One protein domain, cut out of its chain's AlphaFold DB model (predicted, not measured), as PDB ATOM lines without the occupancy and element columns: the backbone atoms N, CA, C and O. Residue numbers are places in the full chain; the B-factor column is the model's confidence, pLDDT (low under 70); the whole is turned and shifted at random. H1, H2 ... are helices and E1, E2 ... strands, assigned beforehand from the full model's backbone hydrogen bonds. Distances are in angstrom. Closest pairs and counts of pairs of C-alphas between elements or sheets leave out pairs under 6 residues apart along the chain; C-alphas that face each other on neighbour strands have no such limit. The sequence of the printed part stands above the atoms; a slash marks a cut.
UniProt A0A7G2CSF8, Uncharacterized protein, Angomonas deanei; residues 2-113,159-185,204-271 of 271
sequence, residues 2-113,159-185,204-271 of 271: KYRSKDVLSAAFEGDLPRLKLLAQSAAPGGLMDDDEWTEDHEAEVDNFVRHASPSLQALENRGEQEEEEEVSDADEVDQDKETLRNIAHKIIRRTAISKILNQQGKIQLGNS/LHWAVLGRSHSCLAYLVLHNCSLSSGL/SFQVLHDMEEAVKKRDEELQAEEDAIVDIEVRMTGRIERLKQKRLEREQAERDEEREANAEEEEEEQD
ATOM      1  N   LYS A   2      20.965   0.213 -38.846       32.69
ATOM      2  CA  LYS A   2      20.863  -0.126 -37.416       32.69
ATOM      3  C   LYS A   2      19.510   0.378 -36.920       32.69
ATOM      4  O   LYS A   2      19.354   1.572 -36.698       32.69
ATOM      5  N   TYR A   3      18.547  -0.528 -36.802       35.16
ATOM      6  CA  TYR A   3      17.261  -0.265 -36.164       35.16
ATOM      7  C   TYR A   3      17.502  -0.073 -34.663       35.16
ATOM      8  O   TYR A   3      17.802  -1.039 -33.964       35.16
ATOM      9  N   ARG A   4      17.456   1.180 -34.194       50.19
ATOM     10  CA  ARG A   4      17.651   1.540 -32.782       50.19
ATOM     11  C   ARG A   4      16.298   1.655 -32.071       50.19
ATOM     12  O   ARG A   4      15.316   2.072 -32.677       50.19
ATOM     13  N   SER A   5      16.282   1.231 -30.809       47.75
ATOM     14  CA  SER A   5      15.216   1.349 -29.799       47.75
ATOM     15  C   SER A   5      14.218   2.490 -30.062       47.75
ATOM     16  O   SER A   5      14.600   3.661 -30.105       47.75
ATOM     17  N   LYS A   6      12.943   2.134 -30.240       60.59
ATOM     18  CA  LYS A   6      11.860   2.970 -30.793       60.59
ATOM     19  C   LYS A   6      11.320   4.067 -29.856       60.59
ATOM     20  O   LYS A   6      10.161   4.440 -29.993       60.59
ATOM     21  N   ASP A   7      12.098   4.567 -28.899       79.44
ATOM     22  CA  ASP A   7      11.599   5.549 -27.931       79.44
ATOM     23  C   ASP A   7      12.451   6.828 -27.843       79.44
ATOM     24  O   ASP A   7      13.650   6.869 -28.153       79.44
ATOM     25  N   VAL A   8      11.763   7.905 -27.455       88.81
ATOM     26  CA  VAL A   8      12.288   9.265 -27.251       88.81
ATOM     27  C   VAL A   8      13.405   9.266 -26.206       88.81
ATOM     28  O   VAL A   8      14.423   9.936 -26.370       88.81
ATOM     29  N   LEU A   9      13.244   8.471 -25.148       91.00
ATOM     30  CA  LEU A   9      14.158   8.439 -24.009       91.00
ATOM     31  C   LEU A   9      15.520   7.847 -24.389       91.00
ATOM     32  O   LEU A   9      16.558   8.399 -24.025       91.00
ATOM     33  N   SER A  10      15.537   6.765 -25.171       90.50
ATOM     34  CA  SER A  10      16.787   6.166 -25.644       90.50
ATOM     35  C   SER A  10      17.456   7.048 -26.698       90.50
ATOM     36  O   SER A  10      18.680   7.098 -26.749       90.50
ATOM     37  N   ALA A  11      16.689   7.787 -27.514       90.62
ATOM     38  CA  ALA A  11      17.258   8.759 -28.457       90.62
ATOM     39  C   ALA A  11      17.969   9.902 -27.716       90.62
ATOM     40  O   ALA A  11      19.091  10.277 -28.065       90.62
ATOM     41  N   ALA A  12      17.346  10.403 -26.647       93.19
ATOM     42  CA  ALA A  12      17.931  11.402 -25.766       93.19
ATOM     43  C   ALA A  12      19.199  10.875 -25.071       93.19
ATOM     44  O   ALA A  12      20.222  11.559 -25.070       93.19
ATOM     45  N   PHE A  13      19.173   9.644 -24.547       93.44
ATOM     46  CA  PHE A  13      20.337   9.010 -23.915       93.44
ATOM     47  C   PHE A  13      21.510   8.792 -24.885       93.44
ATOM     48  O   PHE A  13      22.656   9.000 -24.509       93.44
ATOM     49  N   GLU A  14      21.243   8.386 -26.128       91.25
ATOM     50  CA  GLU A  14      22.282   8.121 -27.137       91.25
ATOM     51  C   GLU A  14      22.833   9.387 -27.819       91.25
ATOM     52  O   GLU A  14      23.807   9.293 -28.568       91.25
ATOM     53  N   GLY A  15      22.206  10.549 -27.616       91.44
ATOM     54  CA  GLY A  15      22.587  11.798 -28.286       91.44
ATOM     55  C   GLY A  15      22.154  11.881 -29.753       91.44
ATOM     56  O   GLY A  15      22.704  12.670 -30.524       91.44
ATOM     57  N   ASP A  16      21.168  11.071 -30.146       92.00
ATOM     58  CA  ASP A  16      20.636  10.986 -31.507       92.00
ATOM     59  C   ASP A  16      19.572  12.072 -31.736       92.00
ATOM     60  O   ASP A  16      18.364  11.813 -31.718       92.00
ATOM     61  N   LEU A  17      20.030  13.318 -31.909       92.38
ATOM     62  CA  LEU A  17      19.157  14.479 -32.094       92.38
ATOM     63  C   LEU A  17      18.194  14.337 -33.292       92.38
ATOM     64  O   LEU A  17      17.017  14.653 -33.117       92.38
ATOM     65  N   PRO A  18      18.615  13.867 -34.486       91.00
ATOM     66  CA  PRO A  18      17.691  13.688 -35.606       91.00
ATOM     67  C   PRO A  18      16.549  12.723 -35.275       91.00
ATOM     68  O   PRO A  18      15.391  13.021 -35.563       91.00
ATOM     69  N   ARG A  19      16.848  11.598 -34.610       88.06
ATOM     70  CA  ARG A  19      15.818  10.642 -34.179       88.06
ATOM     71  C   ARG A  19      14.922  11.221 -33.093       88.06
ATOM     72  O   ARG A  19      13.713  11.017 -33.141       88.06
ATOM     73  N   LEU A  20      15.498  11.936 -32.130       90.38
ATOM     74  CA  LEU A  20      14.746  12.597 -31.066       90.38
ATOM     75  C   LEU A  20      13.734  13.592 -31.645       90.38
ATOM     76  O   LEU A  20      12.569  13.558 -31.257       90.38
ATOM     77  N   LYS A  21      14.165  14.427 -32.599       90.00
ATOM     78  CA  LYS A  21      13.299  15.366 -33.324       90.00
ATOM     79  C   LYS A  21      12.169  14.638 -34.033       90.00
ATOM     80  O   LYS A  21      11.013  14.936 -33.762       90.00
ATOM     81  N   LEU A  22      12.500  13.628 -34.841       87.50
ATOM     82  CA  LEU A  22      11.513  12.850 -35.586       87.50
ATOM     83  C   LEU A  22      10.448  12.236 -34.667       87.50
ATOM     84  O   LEU A  22       9.263  12.389 -34.931       87.50
ATOM     85  N   LEU A  23      10.859  11.587 -33.571       86.81
ATOM     86  CA  LEU A  23       9.941  10.934 -32.629       86.81
ATOM     87  C   LEU A  23       9.094  11.931 -31.830       86.81
ATOM     88  O   LEU A  23       7.942  11.652 -31.512       86.81
ATOM     89  N   ALA A  24       9.665  13.081 -31.476       85.38
ATOM     90  CA  ALA A  24       8.941  14.115 -30.750       85.38
ATOM     91  C   ALA A  24       7.957  14.868 -31.662       85.38
ATOM     92  O   ALA A  24       6.898  15.291 -31.211       85.38
ATOM     93  N   GLN A  25       8.297  15.018 -32.945       81.88
ATOM     94  CA  GLN A  25       7.484  15.715 -33.941       81.88
ATOM     95  C   GLN A  25       6.422  14.818 -34.579       81.88
ATOM     96  O   GLN A  25       5.391  15.336 -34.983       81.88
ATOM     97  N   SER A  26       6.623  13.497 -34.649       71.94
ATOM     98  CA  SER A  26       5.650  12.563 -35.242       71.94
ATOM     99  C   SER A  26       4.332  12.462 -34.474       71.94
ATOM    100  O   SER A  26       3.366  11.925 -34.994       71.94
ATOM    101  N   ALA A  27       4.307  12.914 -33.222       64.56
ATOM    102  CA  ALA A  27       3.107  12.946 -32.390       64.56
ATOM    103  C   ALA A  27       2.676  14.384 -32.041       64.56
ATOM    104  O   ALA A  27       1.805  14.571 -31.195       64.56
ATOM    105  N   ALA A  28       3.292  15.390 -32.670       65.25
ATOM    106  CA  ALA A  28       2.908  16.791 -32.541       65.25
ATOM    107  C   ALA A  28       2.111  17.246 -33.783       65.25
ATOM    108  O   ALA A  28       2.359  16.719 -34.869       65.25
ATOM    109  N   PRO A  29       1.211  18.237 -33.649       57.81
ATOM    110  CA  PRO A  29       0.461  18.800 -34.778       57.81
ATOM    111  C   PRO A  29       1.401  19.363 -35.856       57.81
ATOM    112  O   PRO A  29       2.458  19.921 -35.526       57.81
ATOM    113  N   GLY A  30       1.042  19.197 -37.136       58.34
ATOM    114  CA  GLY A  30       1.871  19.609 -38.281       58.34
ATOM    115  C   GLY A  30       3.168  18.796 -38.428       58.34
ATOM    116  O   GLY A  30       4.262  19.360 -38.572       58.34
ATOM    117  N   GLY A  31       3.073  17.473 -38.258       52.81
ATOM    118  CA  GLY A  31       4.197  16.534 -38.254       52.81
ATOM    119  C   GLY A  31       4.970  16.462 -39.580       52.81
ATOM    120  O   GLY A  31       4.470  16.794 -40.639       52.81
ATOM    121  N   LEU A  32       6.214  15.976 -39.522       48.94
ATOM    122  CA  LEU A  32       7.172  15.916 -40.647       48.94
ATOM    123  C   LEU A  32       6.837  14.894 -41.758       48.94
ATOM    124  O   LEU A  32       7.669  14.677 -42.635       48.94
ATOM    125  N   MET A  33       5.706  14.190 -41.660       40.44
ATOM    126  CA  MET A  33       5.351  13.065 -42.540       40.44
ATOM    127  C   MET A  33       3.970  13.179 -43.189       40.44
ATOM    128  O   MET A  33       3.721  12.403 -44.099       40.44
ATOM    129  N   ASP A  34       3.137  14.141 -42.799       41.09
ATOM    130  CA  ASP A  34       1.881  14.458 -43.479       41.09
ATOM    131  C   ASP A  34       1.689  15.972 -43.341       41.09
ATOM    132  O   ASP A  34       1.422  16.471 -42.248       41.09
ATOM    133  N   ASP A  35       1.917  16.703 -44.430       42.34
ATOM    134  CA  ASP A  35       1.961  18.169 -44.457       42.34
ATOM    135  C   ASP A  35       0.593  18.855 -44.212       42.34
ATOM    136  O   ASP A  35       0.555  20.078 -44.227       42.34
ATOM    137  N   ASP A  36      -0.506  18.140 -43.915       46.25
ATOM    138  CA  ASP A  36      -1.850  18.716 -44.131       46.25
ATOM    139  C   ASP A  36      -2.919  18.629 -43.023       46.25
ATOM    140  O   ASP A  36      -4.004  19.144 -43.257       46.25
ATOM    141  N   GLU A  37      -2.709  18.090 -41.816       56.47
ATOM    142  CA  GLU A  37      -3.813  18.108 -40.824       56.47
ATOM    143  C   GLU A  37      -3.386  18.612 -39.441       56.47
ATOM    144  O   GLU A  37      -3.209  17.867 -38.473       56.47
ATOM    145  N   TRP A  38      -3.296  19.942 -39.324       66.44
ATOM    146  CA  TRP A  38      -3.847  20.576 -38.128       66.44
ATOM    147  C   TRP A  38      -5.318  20.164 -38.060       66.44
ATOM    148  O   TRP A  38      -6.108  20.518 -38.929       66.44
ATOM    149  N   THR A  39      -5.675  19.319 -37.092       71.19
ATOM    150  CA  THR A  39      -7.078  18.905 -36.964       71.19
ATOM    151  C   THR A  39      -7.933  20.113 -36.586       71.19
ATOM    152  O   THR A  39      -7.425  21.063 -35.987       71.19
ATOM    153  N   GLU A  40      -9.236  20.055 -36.867       73.38
ATOM    154  CA  GLU A  40     -10.192  21.106 -36.479       73.38
ATOM    155  C   GLU A  40     -10.072  21.482 -34.989       73.38
ATOM    156  O   GLU A  40     -10.156  22.655 -34.633       73.38
ATOM    157  N   ASP A  41      -9.780  20.504 -34.124       76.56
ATOM    158  CA  ASP A  41      -9.528  20.733 -32.698       76.56
ATOM    159  C   ASP A  41      -8.303  21.631 -32.442       76.56
ATOM    160  O   ASP A  41      -8.335  22.483 -31.555       76.56
ATOM    161  N   HIS A  42      -7.219  21.470 -33.208       80.31
ATOM    162  CA  HIS A  42      -6.021  22.293 -33.042       80.31
ATOM    163  C   HIS A  42      -6.205  23.695 -33.629       80.31
ATOM    164  O   HIS A  42      -5.739  24.658 -33.027       80.31
ATOM    165  N   GLU A  43      -6.910  23.828 -34.754       83.19
ATOM    166  CA  GLU A  43      -7.296  25.141 -35.294       83.19
ATOM    167  C   GLU A  43      -8.197  25.901 -34.307       83.19
ATOM    168  O   GLU A  43      -8.002  27.091 -34.062       83.19
ATOM    169  N   ALA A  44      -9.114  25.205 -33.629       83.69
ATOM    170  CA  ALA A  44      -9.911  25.800 -32.561       83.69
ATOM    171  C   ALA A  44      -9.051  26.250 -31.361       83.69
ATOM    172  O   ALA A  44      -9.321  27.300 -30.775       83.69
ATOM    173  N   GLU A  45      -8.007  25.496 -30.993       84.19
ATOM    174  CA  GLU A  45      -7.038  25.923 -29.969       84.19
ATOM    175  C   GLU A  45      -6.253  27.173 -30.401       84.19
ATOM    176  O   GLU A  45      -6.035  28.067 -29.578       84.19
ATOM    177  N   VAL A  46      -5.858  27.254 -31.675       85.50
ATOM    178  CA  VAL A  46      -5.166  28.411 -32.267       85.50
ATOM    179  C   VAL A  46      -6.055  29.644 -32.225       85.50
ATOM    180  O   VAL A  46      -5.653  30.668 -31.677       85.50
ATOM    181  N   ASP A  47      -7.279  29.545 -32.736       86.25
ATOM    182  CA  ASP A  47      -8.224  30.659 -32.734       86.25
ATOM    183  C   ASP A  47      -8.569  31.096 -31.303       86.25
ATOM    184  O   ASP A  47      -8.661  32.293 -31.019       86.25
ATOM    185  N   ASN A  48      -8.697  30.152 -30.364       87.38
ATOM    186  CA  ASN A  48      -8.906  30.480 -28.957       87.38
ATOM    187  C   ASN A  48      -7.699  31.216 -28.353       87.38
ATOM    188  O   ASN A  48      -7.873  32.189 -27.618       87.38
ATOM    189  N   PHE A  49      -6.473  30.794 -28.681       88.94
ATOM    190  CA  PHE A  49      -5.263  31.504 -28.270       88.94
ATOM    191  C   PHE A  49      -5.246  32.930 -28.826       88.94
ATOM    192  O   PHE A  49      -5.048  33.866 -28.057       88.94
ATOM    193  N   VAL A  50      -5.494  33.108 -30.128       86.94
ATOM    194  CA  VAL A  50      -5.484  34.427 -30.783       86.94
ATOM    195  C   VAL A  50      -6.508  35.365 -30.137       86.94
ATOM    196  O   VAL A  50      -6.163  36.495 -29.797       86.94
ATOM    197  N   ARG A  51      -7.729  34.881 -29.872       84.88
ATOM    198  CA  ARG A  51      -8.782  35.658 -29.189       84.88
ATOM    199  C   ARG A  51      -8.378  36.115 -27.789       84.88
ATOM    200  O   ARG A  51      -8.715  37.221 -27.381       84.88
ATOM    201  N   HIS A  52      -7.675  35.270 -27.039       85.50
ATOM    202  CA  HIS A  52      -7.211  35.618 -25.696       85.50
ATOM    203  C   HIS A  52      -5.960  36.500 -25.697       85.50
ATOM    204  O   HIS A  52      -5.813  37.335 -24.807       85.50
ATOM    205  N   ALA A  53      -5.068  36.308 -26.668       81.69
ATOM    206  CA  ALA A  53      -3.832  37.067 -26.799       81.69
ATOM    207  C   ALA A  53      -4.082  38.502 -27.284       81.69
ATOM    208  O   ALA A  53      -3.370  39.406 -26.860       81.69
ATOM    209  N   SER A  54      -5.104  38.713 -28.124       85.19
ATOM    210  CA  SER A  54      -5.480  40.034 -28.630       85.19
ATOM    211  C   SER A  54      -6.995  40.278 -28.539       85.19
ATOM    212  O   SER A  54      -7.735  40.045 -29.502       85.19
ATOM    213  N   PRO A  55      -7.495  40.789 -27.396       84.25
ATOM    214  CA  PRO A  55      -8.889  41.215 -27.261       84.25
ATOM    215  C   PRO A  55      -9.262  42.331 -28.247       84.25
ATOM    216  O   PRO A  55     -10.418  42.439 -28.663       84.25
ATOM    217  N   SER A  56      -8.288  43.157 -28.637       82.50
ATOM    218  CA  SER A  56      -8.487  44.240 -29.601       82.50
ATOM    219  C   SER A  56      -8.789  43.726 -31.008       82.50
ATOM    220  O   SER A  56      -9.654  44.287 -31.680       82.50
ATOM    221  N   LEU A  57      -8.172  42.622 -31.437       79.75
ATOM    222  CA  LEU A  57      -8.504  41.985 -32.713       79.75
ATOM    223  C   LEU A  57      -9.974  41.543 -32.744       79.75
ATOM    224  O   LEU A  57     -10.685  41.826 -33.703       79.75
ATOM    225  N   GLN A  58     -10.471  40.957 -31.652       80.88
ATOM    226  CA  GLN A  58     -11.885  40.588 -31.538       80.88
ATOM    227  C   GLN A  58     -12.815  41.815 -31.565       80.88
ATOM    228  O   GLN A  58     -13.919  41.762 -32.105       80.88
ATOM    229  N   ALA A  59     -12.386  42.941 -30.989       80.25
ATOM    230  CA  ALA A  59     -13.146  44.188 -31.023       80.25
ATOM    231  C   ALA A  59     -13.211  44.823 -32.426       80.25
ATOM    232  O   ALA A  59     -14.207  45.480 -32.731       80.25
ATOM    233  N   LEU A  60     -12.181  44.629 -33.258       74.62
ATOM    234  CA  LEU A  60     -12.162  45.050 -34.663       74.62
ATOM    235  C   LEU A  60     -13.036  44.144 -35.537       74.62
ATOM    236  O   LEU A  60     -13.851  44.658 -36.295       74.62
ATOM    237  N   GLU A  61     -12.956  42.819 -35.371       75.56
ATOM    238  CA  GLU A  61     -13.812  41.871 -36.106       75.56
ATOM    239  C   GLU A  61     -15.304  42.143 -35.863       75.56
ATOM    240  O   GLU A  61     -16.086  42.203 -36.805       75.56
ATOM    241  N   ASN A  62     -15.692  42.416 -34.614       73.50
ATOM    242  CA  ASN A  62     -17.076  42.773 -34.278       73.50
ATOM    243  C   ASN A  62     -17.513  44.150 -34.826       73.50
ATOM    244  O   ASN A  62     -18.703  44.463 -34.795       73.50
ATOM    245  N   ARG A  63     -16.576  45.009 -35.253       65.88
ATOM    246  CA  ARG A  63     -16.854  46.349 -35.804       65.88
ATOM    247  C   ARG A  63     -16.946  46.369 -37.325       65.88
ATOM    248  O   ARG A  63     -17.764  47.126 -37.837       65.88
ATOM    249  N   GLY A  64     -16.173  45.531 -38.020       55.34
ATOM    250  CA  GLY A  64     -16.195  45.426 -39.485       55.34
ATOM    251  C   GLY A  64     -17.563  45.034 -40.063       55.34
ATOM    252  O   GLY A  64     -17.832  45.288 -41.229       55.34
ATOM    253  N   GLU A  65     -18.472  44.492 -39.246       51.38
ATOM    254  CA  GLU A  65     -19.861  44.216 -39.644       51.38
ATOM    255  C   GLU A  65     -20.770  45.472 -39.682       51.38
ATOM    256  O   GLU A  65     -21.936  45.352 -40.057       51.38
ATOM    257  N   GLN A  66     -20.296  46.667 -39.285       48.09
ATOM    258  CA  GLN A  66     -21.133  47.879 -39.161       48.09
ATOM    259  C   GLN A  66     -20.750  49.079 -40.049       48.09
ATOM    260  O   GLN A  66     -21.592  49.961 -40.211       48.09
ATOM    261  N   GLU A  67     -19.546  49.159 -40.624       51.03
ATOM    262  CA  GLU A  67     -19.074  50.362 -41.344       51.03
ATOM    263  C   GLU A  67     -18.357  49.967 -42.664       51.03
ATOM    264  O   GLU A  67     -17.143  49.819 -42.702       51.03
ATOM    265  N   GLU A  68     -19.109  49.761 -43.759       49.31
ATOM    266  CA  GLU A  68     -18.620  49.164 -45.029       49.31
ATOM    267  C   GLU A  68     -17.801  50.084 -45.969       49.31
ATOM    268  O   GLU A  68     -17.256  49.585 -46.952       49.31
ATOM    269  N   GLU A  69     -17.678  51.400 -45.746       50.12
ATOM    270  CA  GLU A  69     -17.271  52.301 -46.850       50.12
ATOM    271  C   GLU A  69     -15.847  52.898 -46.838       50.12
ATOM    272  O   GLU A  69     -15.416  53.377 -47.884       50.12
ATOM    273  N   GLU A  70     -15.040  52.829 -45.770       51.66
ATOM    274  CA  GLU A  70     -13.681  53.431 -45.795       51.66
ATOM    275  C   GLU A  70     -12.634  52.700 -44.922       51.66
ATOM    276  O   GLU A  70     -12.095  53.275 -43.979       51.66
ATOM    277  N   GLU A  71     -12.293  51.440 -45.227       53.22
ATOM    278  CA  GLU A  71     -11.308  50.673 -44.421       53.22
ATOM    279  C   GLU A  71     -10.281  49.833 -45.217       53.22
ATOM    280  O   GLU A  71      -9.575  49.002 -44.651       53.22
ATOM    281  N   VAL A  72     -10.116  50.058 -46.527       53.97
ATOM    282  CA  VAL A  72      -9.303  49.159 -47.381       53.97
ATOM    283  C   VAL A  72      -7.813  49.097 -46.986       53.97
ATOM    284  O   VAL A  72      -7.199  48.050 -47.153       53.97
ATOM    285  N   SER A  73      -7.209  50.165 -46.435       57.81
ATOM    286  CA  SER A  73      -5.786  50.114 -46.030       57.81
ATOM    287  C   SER A  73      -5.548  49.470 -44.667       57.81
ATOM    288  O   SER A  73      -4.487  48.896 -44.449       57.81
ATOM    289  N   ASP A  74      -6.504  49.591 -43.742       66.69
ATOM    290  CA  ASP A  74      -6.347  49.074 -42.380       66.69
ATOM    291  C   ASP A  74      -6.694  47.574 -42.322       66.69
ATOM    292  O   ASP A  74      -6.129  46.855 -41.498       66.69
ATOM    293  N   ALA A  75      -7.535  47.082 -43.243       72.25
ATOM    294  CA  ALA A  75      -7.883  45.666 -43.375       72.25
ATOM    295  C   ALA A  75      -6.661  44.776 -43.684       72.25
ATOM    296  O   ALA A  75      -6.423  43.800 -42.972       72.25
ATOM    297  N   ASP A  76      -5.836  45.153 -44.668       80.50
ATOM    298  CA  ASP A  76      -4.644  44.380 -45.055       80.50
ATOM    299  C   ASP A  76      -3.627  44.267 -43.904       80.50
ATOM    300  O   ASP A  76      -2.996  43.225 -43.711       80.50
ATOM    301  N   GLU A  77      -3.448  45.331 -43.113       81.69
ATOM    302  CA  GLU A  77      -2.534  45.294 -41.967       81.69
ATOM    303  C   GLU A  77      -3.098  44.479 -40.793       81.69
ATOM    304  O   GLU A  77      -2.337  43.837 -40.062       81.69
ATOM    305  N   VAL A  78      -4.420  44.502 -40.592       82.81
ATOM    306  CA  VAL A  78      -5.097  43.681 -39.579       82.81
ATOM    307  C   VAL A  78      -4.971  42.199 -39.920       82.81
ATOM    308  O   VAL A  78      -4.663  41.404 -39.031       82.81
ATOM    309  N   ASP A  79      -5.124  41.836 -41.193       85.62
ATOM    310  CA  ASP A  79      -4.951  40.461 -41.660       85.62
ATOM    311  C   ASP A  79      -3.506  39.972 -41.498       85.62
ATOM    312  O   ASP A  79      -3.285  38.859 -41.015       85.62
ATOM    313  N   GLN A  80      -2.512  40.816 -41.800       87.94
ATOM    314  CA  GLN A  80      -1.099  40.494 -41.551       87.94
ATOM    315  C   GLN A  80      -0.820  40.259 -40.064       87.94
ATOM    316  O   GLN A  80      -0.212  39.255 -39.689       87.94
ATOM    317  N   ASP A  81      -1.285  41.159 -39.199       88.88
ATOM    318  CA  ASP A  81      -1.118  41.024 -37.753       88.88
ATOM    319  C   ASP A  81      -1.834  39.761 -37.227       88.88
ATOM    320  O   ASP A  81      -1.265  39.014 -36.425       88.88
ATOM    321  N   LYS A  82      -3.029  39.444 -37.737       87.81
ATOM    322  CA  LYS A  82      -3.758  38.204 -37.425       87.81
ATOM    323  C   LYS A  82      -2.985  36.956 -37.848       87.81
ATOM    324  O   LYS A  82      -2.893  36.000 -37.076       87.81
ATOM    325  N   GLU A  83      -2.405  36.955 -39.046       90.25
ATOM    326  CA  GLU A  83      -1.575  35.853 -39.534       90.25
ATOM    327  C   GLU A  83      -0.318  35.680 -38.669       90.25
ATOM    328  O   GLU A  83       0.036  34.558 -38.298       90.25
ATOM    329  N   THR A  84       0.329  36.778 -38.265       90.19
ATOM    330  CA  THR A  84       1.482  36.701 -37.357       90.19
ATOM    331  C   THR A  84       1.107  36.124 -35.988       90.19
ATOM    332  O   THR A  84       1.815  35.237 -35.500       90.19
ATOM    333  N   LEU A  85      -0.036  36.517 -35.408       89.25
ATOM    334  CA  LEU A  85      -0.551  35.927 -34.166       89.25
ATOM    335  C   LEU A  85      -0.848  34.434 -34.325       89.25
ATOM    336  O   LEU A  85      -0.482  33.649 -33.450       89.25
ATOM    337  N   ARG A  86      -1.452  34.019 -35.445       89.56
ATOM    338  CA  ARG A  86      -1.685  32.597 -35.748       89.56
ATOM    339  C   ARG A  86      -0.381  31.815 -35.851       89.56
ATOM    340  O   ARG A  86      -0.268  30.738 -35.275       89.56
ATOM    341  N   ASN A  87       0.641  32.366 -36.502       89.50
ATOM    342  CA  ASN A  87       1.955  31.727 -36.595       89.50
ATOM    343  C   ASN A  87       2.625  31.559 -35.220       89.50
ATOM    344  O   ASN A  87       3.202  30.503 -34.933       89.50
ATOM    345  N   ILE A  88       2.510  32.561 -34.343       91.12
ATOM    346  CA  ILE A  88       2.988  32.475 -32.956       91.12
ATOM    347  C   ILE A  88       2.190  31.413 -32.181       91.12
ATOM    348  O   ILE A  88       2.784  30.550 -31.530       91.12
ATOM    349  N   ALA A  89       0.861  31.406 -32.311       89.69
ATOM    350  CA  ALA A  89      -0.021  30.425 -31.685       89.69
ATOM    351  C   ALA A  89       0.324  28.987 -32.108       89.69
ATOM    352  O   ALA A  89       0.548  28.126 -31.253       89.69
ATOM    353  N   HIS A  90       0.481  28.740 -33.414       88.44
ATOM    354  CA  HIS A  90       0.930  27.456 -33.960       88.44
ATOM    355  C   HIS A  90       2.251  27.013 -33.336       88.44
ATOM    356  O   HIS A  90       2.385  25.868 -32.890       88.44
ATOM    357  N   LYS A  91       3.233  27.919 -33.258       88.75
ATOM    358  CA  LYS A  91       4.538  27.632 -32.650       88.75
ATOM    359  C   LYS A  91       4.390  27.232 -31.178       88.75
ATOM    360  O   LYS A  91       4.986  26.233 -30.762       88.75
ATOM    361  N   ILE A  92       3.581  27.956 -30.401       89.56
ATOM    362  CA  ILE A  92       3.353  27.705 -28.968       89.56
ATOM    363  C   ILE A  92       2.633  26.373 -28.738       89.56
ATOM    364  O   ILE A  92       3.088  25.562 -27.920       89.56
ATOM    365  N   ILE A  93       1.544  26.114 -29.465       88.38
ATOM    366  CA  ILE A  93       0.751  24.882 -29.350       88.38
ATOM    367  C   ILE A  93       1.611  23.679 -29.732       88.38
ATOM    368  O   ILE A  93       1.730  22.720 -28.961       88.38
ATOM    369  N   ARG A  94       2.331  23.771 -30.854       86.62
ATOM    370  CA  ARG A  94       3.268  22.733 -31.292       86.62
ATOM    371  C   ARG A  94       4.364  22.488 -30.257       86.62
ATOM    372  O   ARG A  94       4.631  21.336 -29.909       86.62
ATOM    373  N   ARG A  95       4.991  23.543 -29.723       88.19
ATOM    374  CA  ARG A  95       6.010  23.427 -28.662       88.19
ATOM    375  C   ARG A  95       5.439  22.735 -27.426       88.19
ATOM    376  O   ARG A  95       6.121  21.896 -26.841       88.19
ATOM    377  N   THR A  96       4.197  23.032 -27.060       87.38
ATOM    378  CA  THR A  96       3.503  22.431 -25.915       87.38
ATOM    379  C   THR A  96       3.195  20.950 -26.144       87.38
ATOM    380  O   THR A  96       3.434  20.132 -25.255       87.38
ATOM    381  N   ALA A  97       2.737  20.569 -27.339       86.12
ATOM    382  CA  ALA A  97       2.513  19.169 -27.703       86.12
ATOM    383  C   ALA A  97       3.815  18.350 -27.663       86.12
ATOM    384  O   ALA A  97       3.875  17.299 -27.024       86.12
ATOM    385  N   ILE A  98       4.890  18.885 -28.254       88.44
ATOM    386  CA  ILE A  98       6.232  18.288 -28.192       88.44
ATOM    387  C   ILE A  98       6.681  18.142 -26.733       88.44
ATOM    388  O   ILE A  98       7.146  17.078 -26.322       88.44
ATOM    389  N   SER A  99       6.501  19.188 -25.923       89.00
ATOM    390  CA  SER A  99       6.862  19.187 -24.505       89.00
ATOM    391  C   SER A  99       6.161  18.073 -23.727       89.00
ATOM    392  O   SER A  99       6.806  17.382 -22.934       89.00
ATOM    393  N   LYS A 100       4.863  17.840 -23.978       86.19
ATOM    394  CA  LYS A 100       4.096  16.754 -23.344       86.19
ATOM    395  C   LYS A 100       4.734  15.389 -23.608       86.19
ATOM    396  O   LYS A 100       4.843  14.594 -22.680       86.19
ATOM    397  N   ILE A 101       5.191  15.133 -24.835       86.38
ATOM    398  CA  ILE A 101       5.857  13.878 -25.221       86.38
ATOM    399  C   ILE A 101       7.227  13.760 -24.548       86.38
ATOM    400  O   ILE A 101       7.545  12.735 -23.947       86.38
ATOM    401  N   LEU A 102       8.045  14.812 -24.617       89.31
ATOM    402  CA  LEU A 102       9.411  14.782 -24.087       89.31
ATOM    403  C   LEU A 102       9.460  14.698 -22.550       89.31
ATOM    404  O   LEU A 102      10.416  14.155 -21.987       89.31
ATOM    405  N   ASN A 103       8.435  15.218 -21.867       88.44
ATOM    406  CA  ASN A 103       8.297  15.150 -20.412       88.44
ATOM    407  C   ASN A 103       7.750  13.807 -19.905       88.44
ATOM    408  O   ASN A 103       7.735  13.595 -18.690       88.44
ATOM    409  N   GLN A 104       7.348  12.883 -20.787       85.62
ATOM    410  CA  GLN A 104       6.935  11.545 -20.366       85.62
ATOM    411  C   GLN A 104       8.084  10.837 -19.651       85.62
ATOM    412  O   GLN A 104       9.204  10.738 -20.155       85.62
ATOM    413  N   GLN A 105       7.800  10.341 -18.450       87.62
ATOM    414  CA  GLN A 105       8.774   9.622 -17.643       87.62
ATOM    415  C   GLN A 105       8.730   8.133 -17.964       87.62
ATOM    416  O   GLN A 105       7.664   7.528 -18.064       87.62
ATOM    417  N   GLY A 106       9.905   7.524 -18.084       87.56
ATOM    418  CA  GLY A 106      10.005   6.106 -18.373       87.56
ATOM    419  C   GLY A 106      11.400   5.534 -18.170       87.56
ATOM    420  O   GLY A 106      12.352   6.214 -17.773       87.56
ATOM    421  N   LYS A 107      11.491   4.233 -18.434       89.62
ATOM    422  CA  LYS A 107      12.750   3.498 -18.536       89.62
ATOM    423  C   LYS A 107      13.229   3.537 -19.983       89.62
ATOM    424  O   LYS A 107      12.400   3.496 -20.886       89.62
ATOM    425  N   ILE A 108      14.541   3.567 -20.196       90.00
ATOM    426  CA  ILE A 108      15.113   3.444 -21.545       90.00
ATOM    427  C   ILE A 108      15.239   1.981 -21.939       90.00
ATOM    428  O   ILE A 108      15.411   1.110 -21.082       90.00
ATOM    429  N   GLN A 109      15.211   1.711 -23.237       87.88
ATOM    430  CA  GLN A 109      15.455   0.389 -23.793       87.88
ATOM    431  C   GLN A 109      16.756   0.417 -24.587       87.88
ATOM    432  O   GLN A 109      16.819   0.990 -25.668       87.88
ATOM    433  N   LEU A 110      17.798  -0.227 -24.071       84.94
ATOM    434  CA  LEU A 110      19.093  -0.310 -24.739       84.94
ATOM    435  C   LEU A 110      19.385  -1.755 -25.129       84.94
ATOM    436  O   LEU A 110      19.114  -2.691 -24.381       84.94
ATOM    437  N   GLY A 111      19.974  -1.952 -26.299       79.75
ATOM    438  CA  GLY A 111      20.374  -3.274 -26.753       79.75
ATOM    439  C   GLY A 111      21.179  -3.206 -28.037       79.75
ATOM    440  O   GLY A 111      21.033  -2.287 -28.840       79.75
ATOM    441  N   ASN A 112      22.024  -4.210 -28.249       76.69
ATOM    442  CA  ASN A 112      22.853  -4.302 -29.454       76.69
ATOM    443  C   ASN A 112      22.056  -4.792 -30.679       76.69
ATOM    444  O   ASN A 112      22.556  -4.736 -31.801       76.69
ATOM    445  N   SER A 113      20.837  -5.301 -30.464       69.44
ATOM    446  CA  SER A 113      19.940  -5.847 -31.483       69.44
ATOM    447  C   SER A 113      18.483  -5.512 -31.138       69.44
ATOM    448  O   SER A 113      18.130  -5.560 -29.958       69.44
ATOM    449  N   LEU A 159      15.111  14.550 -20.646       93.75
ATOM    450  CA  LEU A 159      16.180  15.407 -20.135       93.75
ATOM    451  C   LEU A 159      17.042  14.713 -19.073       93.75
ATOM    452  O   LEU A 159      18.266  14.801 -19.142       93.75
ATOM    453  N   HIS A 160      16.444  13.939 -18.159       92.69
ATOM    454  CA  HIS A 160      17.209  13.113 -17.210       92.69
ATOM    455  C   HIS A 160      18.134  12.141 -17.954       92.69
ATOM    456  O   HIS A 160      19.311  11.995 -17.615       92.69
ATOM    457  N   TRP A 161      17.612  11.492 -18.994       93.56
ATOM    458  CA  TRP A 161      18.371  10.530 -19.784       93.56
ATOM    459  C   TRP A 161      19.454  11.191 -20.643       93.56
ATOM    460  O   TRP A 161      20.567  10.672 -20.693       93.56
ATOM    461  N   ALA A 162      19.193  12.358 -21.236       95.06
ATOM    462  CA  ALA A 162      20.212  13.131 -21.948       95.06
ATOM    463  C   ALA A 162      21.359  13.574 -21.025       95.06
ATOM    464  O   ALA A 162      22.525  13.476 -21.407       95.06
ATOM    465  N   VAL A 163      21.053  13.992 -19.792       94.69
ATOM    466  CA  VAL A 163      22.065  14.345 -18.783       94.69
ATOM    467  C   VAL A 163      22.928  13.136 -18.413       94.69
ATOM    468  O   VAL A 163      24.155  13.239 -18.380       94.69
ATOM    469  N   LEU A 164      22.311  11.974 -18.167       93.25
ATOM    470  CA  LEU A 164      23.040  10.740 -17.852       93.25
ATOM    471  C   LEU A 164      23.883  10.233 -19.029       93.25
ATOM    472  O   LEU A 164      24.971   9.701 -18.807       93.25
ATOM    473  N   GLY A 165      23.396  10.408 -20.258       92.62
ATOM    474  CA  GLY A 165      24.114  10.077 -21.491       92.62
ATOM    475  C   GLY A 165      25.198  11.087 -21.877       92.62
ATOM    476  O   GLY A 165      26.031  10.779 -22.726       92.62
ATOM    477  N   ARG A 166      25.228  12.270 -21.238       94.56
ATOM    478  CA  ARG A 166      26.056  13.428 -21.635       94.56
ATOM    479  C   ARG A 166      25.816  13.830 -23.095       94.56
ATOM    480  O   ARG A 166      26.731  14.130 -23.856       94.56
ATOM    481  N   SER A 167      24.547  13.829 -23.481       93.75
ATOM    482  CA  SER A 167      24.079  14.075 -24.841       93.75
ATOM    483  C   SER A 167      23.939  15.566 -25.134       93.75
ATOM    484  O   SER A 167      22.825  16.072 -25.269       93.75
ATOM    485  N   HIS A 168      25.067  16.268 -25.238       92.12
ATOM    486  CA  HIS A 168      25.138  17.723 -25.439       92.12
ATOM    487  C   HIS A 168      24.257  18.229 -26.596       92.12
ATOM    488  O   HIS A 168      23.526  19.206 -26.453       92.12
ATOM    489  N   SER A 169      24.235  17.492 -27.710       88.56
ATOM    490  CA  SER A 169      23.412  17.786 -28.892       88.56
ATOM    491  C   SER A 169      21.904  17.805 -28.614       88.56
ATOM    492  O   SER A 169      21.167  18.531 -29.278       88.56
ATOM    493  N   CYS A 170      21.430  17.011 -27.652       93.44
ATOM    494  CA  CYS A 170      20.013  16.893 -27.321       93.44
ATOM    495  C   CYS A 170      19.574  17.888 -26.243       93.44
ATOM    496  O   CYS A 170      18.408  18.273 -26.241       93.44
ATOM    497  N   LEU A 171      20.474  18.317 -25.349       93.38
ATOM    498  CA  LEU A 171      20.135  19.191 -24.215       93.38
ATOM    499  C   LEU A 171      19.466  20.488 -24.675       93.38
ATOM    500  O   LEU A 171      18.382  20.809 -24.196       93.38
ATOM    501  N   ALA A 172      20.060  21.170 -25.658       91.44
ATOM    502  CA  ALA A 172      19.526  22.425 -26.176       91.44
ATOM    503  C   ALA A 172      18.103  22.268 -26.733       91.44
ATOM    504  O   ALA A 172      17.222  23.066 -26.431       91.44
ATOM    505  N   TYR A 173      17.858  21.199 -27.495       92.44
ATOM    506  CA  TYR A 173      16.536  20.908 -28.048       92.44
ATOM    507  C   TYR A 173      15.508  20.598 -26.952       92.44
ATOM    508  O   TYR A 173      14.396  21.114 -26.976       92.44
ATOM    509  N   LEU A 174      15.877  19.775 -25.972       94.19
ATOM    510  CA  LEU A 174      14.984  19.395 -24.876       94.19
ATOM    511  C   LEU A 174      14.599  20.607 -24.014       94.19
ATOM    512  O   LEU A 174      13.428  20.776 -23.682       94.19
ATOM    513  N   VAL A 175      15.563  21.470 -23.684       93.25
ATOM    514  CA  VAL A 175      15.310  22.699 -22.916       93.25
ATOM    515  C   VAL A 175      14.427  23.664 -23.706       93.25
ATOM    516  O   VAL A 175      13.441  24.157 -23.161       93.25
ATOM    517  N   LEU A 176      14.715  23.865 -24.997       90.25
ATOM    518  CA  LEU A 176      13.920  24.724 -25.878       90.25
ATOM    519  C   LEU A 176      12.446  24.292 -25.948       90.25
ATOM    520  O   LEU A 176      11.545  25.125 -25.964       90.25
ATOM    521  N   HIS A 177      12.187  22.984 -25.934       89.62
ATOM    522  CA  HIS A 177      10.837  22.420 -25.935       89.62
ATOM    523  C   HIS A 177      10.265  22.184 -24.525       89.62
ATOM    524  O   HIS A 177       9.433  21.298 -24.319       89.62
ATOM    525  N   ASN A 178      10.668  22.998 -23.546       86.31
ATOM    526  CA  ASN A 178      10.113  23.016 -22.190       86.31
ATOM    527  C   ASN A 178      10.183  21.665 -21.457       86.31
ATOM    528  O   ASN A 178       9.293  21.325 -20.670       86.31
ATOM    529  N   CYS A 179      11.233  20.867 -21.677       84.56
ATOM    530  CA  CYS A 179      11.513  19.774 -20.752       84.56
ATOM    531  C   CYS A 179      11.813  20.344 -19.368       84.56
ATOM    532  O   CYS A 179      12.674  21.210 -19.208       84.56
ATOM    533  N   SER A 180      11.099  19.857 -18.358       79.56
ATOM    534  CA  SER A 180      11.183  20.445 -17.030       79.56
ATOM    535  C   SER A 180      12.525  20.129 -16.365       79.56
ATOM    536  O   SER A 180      12.841  18.975 -16.060       79.56
ATOM    537  N   LEU A 181      13.293  21.192 -16.111       81.75
ATOM    538  CA  LEU A 181      14.568  21.182 -15.388       81.75
ATOM    539  C   LEU A 181      14.410  20.968 -13.884       81.75
ATOM    540  O   LEU A 181      15.389  20.644 -13.224       81.75
ATOM    541  N   SER A 182      13.205  21.170 -13.353       74.69
ATOM    542  CA  SER A 182      12.862  20.989 -11.940       74.69
ATOM    543  C   SER A 182      12.026  19.735 -11.692       74.69
ATOM    544  O   SER A 182      11.897  19.311 -10.544       74.69
ATOM    545  N   SER A 183      11.466  19.123 -12.745       69.81
ATOM    546  CA  SER A 183      10.746  17.859 -12.617       69.81
ATOM    547  C   SER A 183      11.694  16.804 -12.082       69.81
ATOM    548  O   SER A 183      12.747  16.549 -12.660       69.81
ATOM    549  N   GLY A 184      11.324  16.220 -10.953       67.50
ATOM    550  CA  GLY A 184      12.120  15.180 -10.344       67.50
ATOM    551  C   GLY A 184      11.744  13.791 -10.846       67.50
ATOM    552  O   GLY A 184      10.628  13.566 -11.325       67.50
ATOM    553  N   LEU A 185      12.669  12.843 -10.702       72.31
ATOM    554  CA  LEU A 185      12.392  11.418 -10.900       72.31
ATOM    555  C   LEU A 185      11.177  10.986 -10.062       72.31
ATOM    556  O   LEU A 185      11.159  11.211  -8.851       72.31
ATOM    557  N   SER A 204      29.269  16.521 -14.082       91.50
ATOM    558  CA  SER A 204      29.169  16.818 -15.518       91.50
ATOM    559  C   SER A 204      29.065  18.331 -15.749       91.50
ATOM    560  O   SER A 204      28.002  18.840 -16.094       91.50
ATOM    561  N   PHE A 205      30.168  19.063 -15.564       91.69
ATOM    562  CA  PHE A 205      30.182  20.533 -15.662       91.69
ATOM    563  C   PHE A 205      29.787  21.066 -17.042       91.69
ATOM    564  O   PHE A 205      29.021  22.017 -17.124       91.69
ATOM    565  N   GLN A 206      30.233  20.417 -18.122       93.69
ATOM    566  CA  GLN A 206      29.853  20.829 -19.477       93.69
ATOM    567  C   GLN A 206      28.343  20.691 -19.717       93.69
ATOM    568  O   GLN A 206      27.735  21.546 -20.338       93.69
ATOM    569  N   VAL A 207      27.718  19.639 -19.178       94.06
ATOM    570  CA  VAL A 207      26.262  19.446 -19.279       94.06
ATOM    571  C   VAL A 207      25.513  20.561 -18.548       94.06
ATOM    572  O   VAL A 207      24.494  21.020 -19.044       94.06
ATOM    573  N   LEU A 208      26.016  21.014 -17.392       93.19
ATOM    574  CA  LEU A 208      25.443  22.158 -16.673       93.19
ATOM    575  C   LEU A 208      25.554  23.446 -17.492       93.19
ATOM    576  O   LEU A 208      24.544  24.112 -17.684       93.19
ATOM    577  N   HIS A 209      26.744  23.735 -18.022       94.88
ATOM    578  CA  HIS A 209      26.979  24.902 -18.872       94.88
ATOM    579  C   HIS A 209      26.040  24.918 -20.088       94.88
ATOM    580  O   HIS A 209      25.359  25.908 -20.337       94.88
ATOM    581  N   ASP A 210      25.940  23.803 -20.814       93.81
ATOM    582  CA  ASP A 210      25.092  23.719 -22.006       93.81
ATOM    583  C   ASP A 210      23.600  23.855 -21.671       93.81
ATOM    584  O   ASP A 210      22.829  24.391 -22.466       93.81
ATOM    585  N   MET A 211      23.169  23.377 -20.496       93.06
ATOM    586  CA  MET A 211      21.799  23.592 -20.028       93.06
ATOM    587  C   MET A 211      21.544  25.063 -19.687       93.06
ATOM    588  O   MET A 211      20.487  25.571 -20.046       93.06
ATOM    589  N   GLU A 212      22.480  25.749 -19.029       93.06
ATOM    590  CA  GLU A 212      22.367  27.181 -18.718       93.06
ATOM    591  C   GLU A 212      22.283  28.031 -19.994       93.06
ATOM    592  O   GLU A 212      21.399  28.881 -20.117       93.06
ATOM    593  N   GLU A 213      23.138  27.753 -20.980       93.88
ATOM    594  CA  GLU A 213      23.108  28.425 -22.283       93.88
ATOM    595  C   GLU A 213      21.788  28.163 -23.024       93.88
ATOM    596  O   GLU A 213      21.172  29.085 -23.566       93.88
ATOM    597  N   ALA A 214      21.302  26.919 -22.997       93.00
ATOM    598  CA  ALA A 214      20.030  26.563 -23.610       93.00
ATOM    599  C   ALA A 214      18.825  27.237 -22.934       93.00
ATOM    600  O   ALA A 214      17.881  27.617 -23.627       93.00
ATOM    601  N   VAL A 215      18.848  27.396 -21.605       92.94
ATOM    602  CA  VAL A 215      17.806  28.125 -20.862       92.94
ATOM    603  C   VAL A 215      17.795  29.582 -21.283       92.94
ATOM    604  O   VAL A 215      16.743  30.087 -21.655       92.94
ATOM    605  N   LYS A 216      18.967  30.226 -21.309       93.62
ATOM    606  CA  LYS A 216      19.085  31.621 -21.730       93.62
ATOM    607  C   LYS A 216      18.507  31.832 -23.130       93.62
ATOM    608  O   LYS A 216      17.683  32.715 -23.321       93.62
ATOM    609  N   LYS A 217      18.880  30.976 -24.084       92.38
ATOM    610  CA  LYS A 217      18.362  31.054 -25.453       92.38
ATOM    611  C   LYS A 217      16.843  30.866 -25.517       92.38
ATOM    612  O   LYS A 217      16.165  31.570 -26.255       92.38
ATOM    613  N   ARG A 218      16.300  29.908 -24.763       91.94
ATOM    614  CA  ARG A 218      14.849  29.694 -24.691       91.94
ATOM    615  C   ARG A 218      14.140  30.928 -24.137       91.94
ATOM    616  O   ARG A 218      13.113  31.309 -24.681       91.94
ATOM    617  N   ASP A 219      14.665  31.517 -23.070       92.31
ATOM    618  CA  ASP A 219      14.060  32.685 -22.429       92.31
ATOM    619  C   ASP A 219      14.103  33.907 -23.365       92.31
ATOM    620  O   ASP A 219      13.118  34.628 -23.461       92.31
ATOM    621  N   GLU A 220      15.180  34.078 -24.141       93.50
ATOM    622  CA  GLU A 220      15.260  35.079 -25.218       93.50
ATOM    623  C   GLU A 220      14.209  34.840 -26.320       93.50
ATOM    624  O   GLU A 220      13.562  35.785 -26.769       93.50
ATOM    625  N   GLU A 221      13.998  33.588 -26.750       91.50
ATOM    626  CA  GLU A 221      12.963  33.256 -27.745       91.50
ATOM    627  C   GLU A 221      11.538  33.466 -27.209       91.50
ATOM    628  O   GLU A 221      10.672  33.915 -27.958       91.50
ATOM    629  N   LEU A 222      11.289  33.151 -25.934       90.19
ATOM    630  CA  LEU A 222      10.000  33.384 -25.277       90.19
ATOM    631  C   LEU A 222       9.712  34.877 -25.130       90.19
ATOM    632  O   LEU A 222       8.613  35.309 -25.459       90.19
ATOM    633  N   GLN A 223      10.706  35.664 -24.713       92.62
ATOM    634  CA  GLN A 223      10.561  37.114 -24.606       92.62
ATOM    635  C   GLN A 223      10.252  37.739 -25.971       92.62
ATOM    636  O   GLN A 223       9.347  38.553 -26.072       92.62
ATOM    637  N   ALA A 224      10.935  37.312 -27.037       93.38
ATOM    638  CA  ALA A 224      10.664  37.809 -28.385       93.38
ATOM    639  C   ALA A 224       9.251  37.448 -28.890       93.38
ATOM    640  O   ALA A 224       8.644  38.227 -29.620       93.38
ATOM    641  N   GLU A 225       8.725  36.272 -28.519       91.50
ATOM    642  CA  GLU A 225       7.334  35.886 -28.804       91.50
ATOM    643  C   GLU A 225       6.336  36.770 -28.039       91.50
ATOM    644  O   GLU A 225       5.355  37.225 -28.624       91.50
ATOM    645  N   GLU A 226       6.585  37.029 -26.753       92.25
ATOM    646  CA  GLU A 226       5.743  37.889 -25.913       92.25
ATOM    647  C   GLU A 226       5.758  39.347 -26.387       92.25
ATOM    648  O   GLU A 226       4.693  39.941 -26.559       92.25
ATOM    649  N   ASP A 227       6.938  39.897 -26.676       94.25
ATOM    650  CA  ASP A 227       7.105  41.259 -27.186       94.25
ATOM    651  C   ASP A 227       6.363  41.436 -28.522       94.25
ATOM    652  O   ASP A 227       5.669  42.430 -28.719       94.25
ATOM    653  N   ALA A 228       6.422  40.438 -29.414       92.81
ATOM    654  CA  ALA A 228       5.689  40.470 -30.678       92.81
ATOM    655  C   ALA A 228       4.163  40.496 -30.478       92.81
ATOM    656  O   ALA A 228       3.471  41.240 -31.174       92.81
ATOM    657  N   ILE A 229       3.631  39.717 -29.526       91.94
ATOM    658  CA  ILE A 229       2.197  39.731 -29.191       91.94
ATOM    659  C   ILE A 229       1.792  41.107 -28.648       91.94
ATOM    660  O   ILE A 229       0.779  41.663 -29.072       91.94
ATOM    661  N   VAL A 230       2.590  41.671 -27.737       93.38
ATOM    662  CA  VAL A 230       2.331  42.993 -27.148       93.38
ATOM    663  C   VAL A 230       2.367  44.087 -28.215       93.38
ATOM    664  O   VAL A 230       1.465  44.923 -28.257       93.38
ATOM    665  N   ASP A 231       3.354  44.066 -29.108       94.00
ATOM    666  CA  ASP A 231       3.474  45.034 -30.200       94.00
ATOM    667  C   ASP A 231       2.259  44.999 -31.136       94.00
ATOM    668  O   ASP A 231       1.771  46.051 -31.562       94.00
ATOM    669  N   ILE A 232       1.747  43.803 -31.448       91.44
ATOM    670  CA  ILE A 232       0.524  43.637 -32.242       91.44
ATOM    671  C   ILE A 232      -0.676  44.239 -31.502       91.44
ATOM    672  O   ILE A 232      -1.439  45.002 -32.094       91.44
ATOM    673  N   GLU A 233      -0.824  43.976 -30.203       90.19
ATOM    674  CA  GLU A 233      -1.927  44.526 -29.407       90.19
ATOM    675  C   GLU A 233      -1.880  46.061 -29.326       90.19
ATOM    676  O   GLU A 233      -2.909  46.732 -29.441       90.19
ATOM    677  N   VAL A 234      -0.690  46.652 -29.201       92.62
ATOM    678  CA  VAL A 234      -0.512  48.113 -29.230       92.62
ATOM    679  C   VAL A 234      -0.918  48.694 -30.589       92.62
ATOM    680  O   VAL A 234      -1.619  49.707 -30.644       92.62
ATOM    681  N   ARG A 235      -0.544  48.048 -31.703       89.62
ATOM    682  CA  ARG A 235      -0.998  48.473 -33.040       89.62
ATOM    683  C   ARG A 235      -2.518  48.379 -33.181       89.62
ATOM    684  O   ARG A 235      -3.140  49.328 -33.661       89.62
ATOM    685  N   MET A 236      -3.122  47.284 -32.720       85.75
ATOM    686  CA  MET A 236      -4.570  47.057 -32.788       85.75
ATOM    687  C   MET A 236      -5.361  48.061 -31.947       85.75
ATOM    688  O   MET A 236      -6.311  48.672 -32.439       85.75
ATOM    689  N   THR A 237      -4.950  48.301 -30.702       86.75
ATOM    690  CA  THR A 237      -5.575  49.311 -29.831       86.75
ATOM    691  C   THR A 237      -5.483  50.713 -30.434       86.75
ATOM    692  O   THR A 237      -6.488  51.428 -30.472       86.75
ATOM    693  N   GLY A 238      -4.324  51.079 -30.991       87.31
ATOM    694  CA  GLY A 238      -4.139  52.347 -31.695       87.31
ATOM    695  C   GLY A 238      -5.021  52.492 -32.942       87.31
ATOM    696  O   GLY A 238      -5.517  53.583 -33.226       87.31
ATOM    697  N   ARG A 239      -5.275  51.408 -33.691       86.25
ATOM    698  CA  ARG A 239      -6.258  51.409 -34.796       86.25
ATOM    699  C   ARG A 239      -7.675  51.658 -34.276       86.25
ATOM    700  O   ARG A 239      -8.344  52.568 -34.759       86.25
ATOM    701  N   ILE A 240      -8.102  50.937 -33.239       84.94
ATOM    702  CA  ILE A 240      -9.433  51.112 -32.633       84.94
ATOM    703  C   ILE A 240      -9.652  52.550 -32.155       84.94
ATOM    704  O   ILE A 240     -10.743  53.098 -32.326       84.94
ATOM    705  N   GLU A 241      -8.646  53.164 -31.534       87.25
ATOM    706  CA  GLU A 241      -8.736  54.544 -31.056       87.25
ATOM    707  C   GLU A 241      -8.887  55.541 -32.211       87.25
ATOM    708  O   GLU A 241      -9.782  56.385 -32.162       87.25
ATOM    709  N   ARG A 242      -8.116  55.377 -33.297       86.25
ATOM    710  CA  ARG A 242      -8.264  56.190 -34.518       86.25
ATOM    711  C   ARG A 242      -9.664  56.077 -35.119       86.25
ATOM    712  O   ARG A 242     -10.254  57.092 -35.478       86.25
ATOM    713  N   LEU A 243     -10.221  54.868 -35.183       82.81
ATOM    714  CA  LEU A 243     -11.582  54.645 -35.681       82.81
ATOM    715  C   LEU A 243     -12.636  55.290 -34.772       82.81
ATOM    716  O   LEU A 243     -13.562  55.942 -35.250       82.81
ATOM    717  N   LYS A 244     -12.487  55.172 -33.446       84.06
ATOM    718  CA  LYS A 244     -13.370  55.855 -32.484       84.06
ATOM    719  C   LYS A 244     -13.320  57.372 -32.641       84.06
ATOM    720  O   LYS A 244     -14.368  58.006 -32.573       84.06
ATOM    721  N   GLN A 245     -12.131  57.933 -32.842       86.56
ATOM    722  CA  GLN A 245     -11.961  59.368 -33.021       86.56
ATOM    723  C   GLN A 245     -12.618  59.849 -34.320       86.56
ATOM    724  O   GLN A 245     -13.432  60.766 -34.264       86.56
ATOM    725  N   LYS A 246     -12.366  59.179 -35.452       85.50
ATOM    726  CA  LYS A 246     -13.014  59.499 -36.737       85.50
ATOM    727  C   LYS A 246     -14.540  59.457 -36.646       85.50
ATOM    728  O   LYS A 246     -15.218  60.334 -37.169       85.50
ATOM    729  N   ARG A 247     -15.093  58.456 -35.956       83.75
ATOM    730  CA  ARG A 247     -16.541  58.356 -35.736       83.75
ATOM    731  C   ARG A 247     -17.083  59.524 -34.917       83.75
ATOM    732  O   ARG A 247     -18.130  60.066 -35.248       83.75
ATOM    733  N   LEU A 248     -16.373  59.907 -33.859       85.88
ATOM    734  CA  LEU A 248     -16.766  61.031 -33.017       85.88
ATOM    735  C   LEU A 248     -16.698  62.362 -33.782       85.88
ATOM    736  O   LEU A 248     -17.564  63.207 -33.596       85.88
ATOM    737  N   GLU A 249     -15.710  62.527 -34.665       87.31
ATOM    738  CA  GLU A 249     -15.590  63.685 -35.558       87.31
ATOM    739  C   GLU A 249     -16.749  63.752 -36.566       87.31
ATOM    740  O   GLU A 249     -17.320  64.822 -36.756       87.31
ATOM    741  N   ARG A 250     -17.167  62.618 -37.150       84.75
ATOM    742  CA  ARG A 250     -18.350  62.557 -38.033       84.75
ATOM    743  C   ARG A 250     -19.649  62.888 -37.299       84.75
ATOM    744  O   ARG A 250     -20.415  63.710 -37.776       84.75
ATOM    745  N   GLU A 251     -19.870  62.314 -36.117       85.50
ATOM    746  CA  GLU A 251     -21.068  62.598 -35.309       85.50
ATOM    747  C   GLU A 251     -21.128  64.073 -34.869       85.50
ATOM    748  O   GLU A 251     -22.206  64.643 -34.705       85.50
ATOM    749  N   GLN A 252     -19.971  64.708 -34.657       88.50
ATOM    750  CA  GLN A 252     -19.895  66.146 -34.399       88.50
ATOM    751  C   GLN A 252     -20.225  66.963 -35.649       88.50
ATOM    752  O   GLN A 252     -21.038  67.877 -35.547       88.50
ATOM    753  N   ALA A 253     -19.664  66.605 -36.807       88.81
ATOM    754  CA  ALA A 253     -19.954  67.275 -38.072       88.81
ATOM    755  C   ALA A 253     -21.445  67.193 -38.437       88.81
ATOM    756  O   ALA A 253     -22.045  68.220 -38.729       88.81
ATOM    757  N   GLU A 254     -22.072  66.020 -38.312       88.31
ATOM    758  CA  GLU A 254     -23.513  65.844 -38.558       88.31
ATOM    759  C   GLU A 254     -24.374  66.709 -37.624       88.31
ATOM    760  O   GLU A 254     -25.354  67.312 -38.054       88.31
ATOM    761  N   ARG A 255     -24.001  66.819 -36.339       88.19
ATOM    762  CA  ARG A 255     -24.713  67.691 -35.387       88.19
ATOM    763  C   ARG A 255     -24.548  69.171 -35.692       88.19
ATOM    764  O   ARG A 255     -25.452  69.945 -35.384       88.19
ATOM    765  N   ASP A 256     -23.386  69.573 -36.187       90.00
ATOM    766  CA  ASP A 256     -23.134  70.964 -36.541       90.00
ATOM    767  C   ASP A 256     -23.854  71.318 -37.856       90.00
ATOM    768  O   ASP A 256     -24.512  72.353 -37.900       90.00
ATOM    769  N   GLU A 257     -23.887  70.416 -38.845       89.31
ATOM    770  CA  GLU A 257     -24.705  70.559 -40.062       89.31
ATOM    771  C   GLU A 257     -26.212  70.634 -39.749       89.31
ATOM    772  O   GLU A 257     -26.910  71.499 -40.272       89.31
ATOM    773  N   GLU A 258     -26.732  69.788 -38.850       88.06
ATOM    774  CA  GLU A 258     -28.145  69.833 -38.433       88.06
ATOM    775  C   GLU A 258     -28.494  71.147 -37.709       88.06
ATOM    776  O   GLU A 258     -29.610  71.661 -37.816       88.06
ATOM    777  N   ARG A 259     -27.545  71.726 -36.964       86.31
ATOM    778  CA  ARG A 259     -27.729  73.036 -36.321       86.31
ATOM    779  C   ARG A 259     -27.720  74.178 -37.324       86.31
ATOM    780  O   ARG A 259     -28.512  75.098 -37.158       86.31
ATOM    781  N   GLU A 260     -26.832  74.130 -38.312       86.56
ATOM    782  CA  GLU A 260     -26.778  75.131 -39.378       86.56
ATOM    783  C   GLU A 260     -28.054  75.087 -40.226       86.56
ATOM    784  O   GLU A 260     -28.691  76.122 -40.396       86.56
ATOM    785  N   ALA A 261     -28.511  73.897 -40.630       85.19
ATOM    786  CA  ALA A 261     -29.756  73.736 -41.382       85.19
ATOM    787  C   ALA A 261     -30.986  74.265 -40.620       85.19
ATOM    788  O   ALA A 261     -31.794  74.998 -41.184       85.19
ATOM    789  N   ASN A 262     -31.112  73.959 -39.322       81.88
ATOM    790  CA  ASN A 262     -32.213  74.487 -38.506       81.88
ATOM    791  C   ASN A 262     -32.150  76.017 -38.342       81.88
ATOM    792  O   ASN A 262     -33.189  76.665 -38.266       81.88
ATOM    793  N   ALA A 263     -30.951  76.604 -38.267       83.69
ATOM    794  CA  ALA A 263     -30.798  78.055 -38.175       83.69
ATOM    795  C   ALA A 263     -31.185  78.757 -39.489       83.69
ATOM    796  O   ALA A 263     -31.810  79.814 -39.444       83.69
ATOM    797  N   GLU A 264     -30.858  78.161 -40.640       80.62
ATOM    798  CA  GLU A 264     -31.280  78.664 -41.954       80.62
ATOM    799  C   GLU A 264     -32.809  78.579 -42.132       80.62
ATOM    800  O   GLU A 264     -33.421  79.544 -42.587       80.62
ATOM    801  N   GLU A 265     -33.451  77.485 -41.699       75.12
ATOM    802  CA  GLU A 265     -34.920  77.361 -41.723       75.12
ATOM    803  C   GLU A 265     -35.617  78.399 -40.815       75.12
ATOM    804  O   GLU A 265     -36.643  78.967 -41.196       75.12
ATOM    805  N   GLU A 266     -35.059  78.702 -39.634       72.31
ATOM    806  CA  GLU A 266     -35.601  79.734 -38.733       72.31
ATOM    807  C   GLU A 266     -35.442  81.169 -39.274       72.31
ATOM    808  O   GLU A 266     -36.264  82.034 -38.947       72.31
ATOM    809  N   GLU A 267     -34.407  81.443 -40.078       71.19
ATOM    810  CA  GLU A 267     -34.235  82.732 -40.761       71.19
ATOM    811  C   GLU A 267     -35.204  82.879 -41.948       71.19
ATOM    812  O   GLU A 267     -35.805  83.943 -42.105       71.19
ATOM    813  N   GLU A 268     -35.440  81.816 -42.728       68.06
ATOM    814  CA  GLU A 268     -36.406  81.839 -43.841       68.06
ATOM    815  C   GLU A 268     -37.873  81.983 -43.382       68.06
ATOM    816  O   GLU A 268     -38.685  82.547 -44.116       68.06
ATOM    817  N   GLU A 269     -38.244  81.524 -42.179       67.50
ATOM    818  CA  GLU A 269     -39.602  81.714 -41.632       67.50
ATOM    819  C   GLU A 269     -39.876  83.135 -41.092       67.50
ATOM    820  O   GLU A 269     -41.035  83.473 -40.814       67.50
ATOM    821  N   GLN A 270     -38.845  83.971 -40.913       55.41
ATOM    822  CA  GLN A 270     -38.979  85.324 -40.349       55.41
ATOM    823  C   GLN A 270     -39.023  86.456 -41.392       55.41
ATOM    824  O   GLN A 270     -39.395  87.577 -41.020       55.41
ATOM    825  N   ASP A 271     -38.708  86.170 -42.658       51.22
ATOM    826  CA  ASP A 271     -38.777  87.100 -43.804       51.22
ATOM    827  C   ASP A 271     -40.102  86.999 -44.599       51.22
ATOM    828  O   ASP A 271     -40.576  88.055 -45.097       51.22
TER     829      ASP A 271
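What this domain is: This is residues 2 to 113, 159 to 185 and 204 to 271 of the 271 residues of an uncharacterized protein of Angomonas deanei (UniProt A0A7G2CSF8). Two long helices, H5 and H8, make a narrow V, and the helical hairpins H1-H2 and H6-H7 fill its wide end; H3 crosses H5, and H4 packs on H8 near the meeting point. H8 runs on far past this body, and its residues 244 to 268 stick out with the last printed residues as a bare arm. The 207 printed residues, mostly helix by class, hold eight named helices and one named strand in the order H1 H2 H3 H4 H5 E1 H6 H7 H8. The whole is an extended rod, with a radius of gyration of the C-alphas of 27.6 A and spans of 111 by 36 by 26 A.

How they stand to each other: Begin at H1, residues 8 to 14, which forms a hairpin with H2, residues 17 to 25; the closest C-alphas, of Ala 11 and Leu 20, are 5.3 A apart. H3, residues 40 to 53, touches H5, residues 72 to 102, at a steep tilt of 64 degrees, closest at the C-alphas of Val 46 and Ala 89, 5.6 A. With residues 98 to 102 alone H5 touches H2, closest at the C-alphas of Ala 24 and Ile 98, 5.6 A. E1, residues 108 to 110, pairs with no named strand; the closest C-alphas of E1 and H1, of Ile 108 and Ser 10, are 5.2 A apart. H6, residues 159 to 165, touches H1, closest at the C-alphas of Phe 13 and Ala 162, 4.6 A, and forms a hairpin with H7, residues 168 to 176. H8, residues 205 to 268, touches H7 with residues 207 to 218 alone, closest at the C-alphas of Ala 172 and Ala 214, 4.9 A. Farther on H8 touches H5, opposite ways at a shallow tilt of 28 degrees, with the C-alphas of Asp 81 and Ile 232 6.3 A apart, and H4, residues 55 to 64, closest at Ser 56 and Met 236, 5.8 A between C-alphas. Every O i to N i+4 pair is within hydrogen-bond range in H1, H2, H3, H4, H6 and H8, against 25 of 27 in H5 and 3 of 5 in H7.

Where its parts are: Find C-alpha 8 at (12.288, 9.265, -27.251), where H1 begins. H3 measures 19.7 A, and H5 runs 45.5 A to C-alpha 102 at (9.411, 14.782, -24.087). H8 runs 94.8 A to C-alpha 268 at (-36.406, 81.839, -43.841).

The domain as a whole: The C-alphas of Asn 112 and Asp 271, the two farthest apart, are 111.2 A apart. Residues 114 to 158 and 186 to 203 are not printed; the C-alpha gaps are 24.4 A and 18.2 A. The link from H2 to H3 is long. Confidence is under 70 at 36 residues, among them 27 to 38 and 63 to 74.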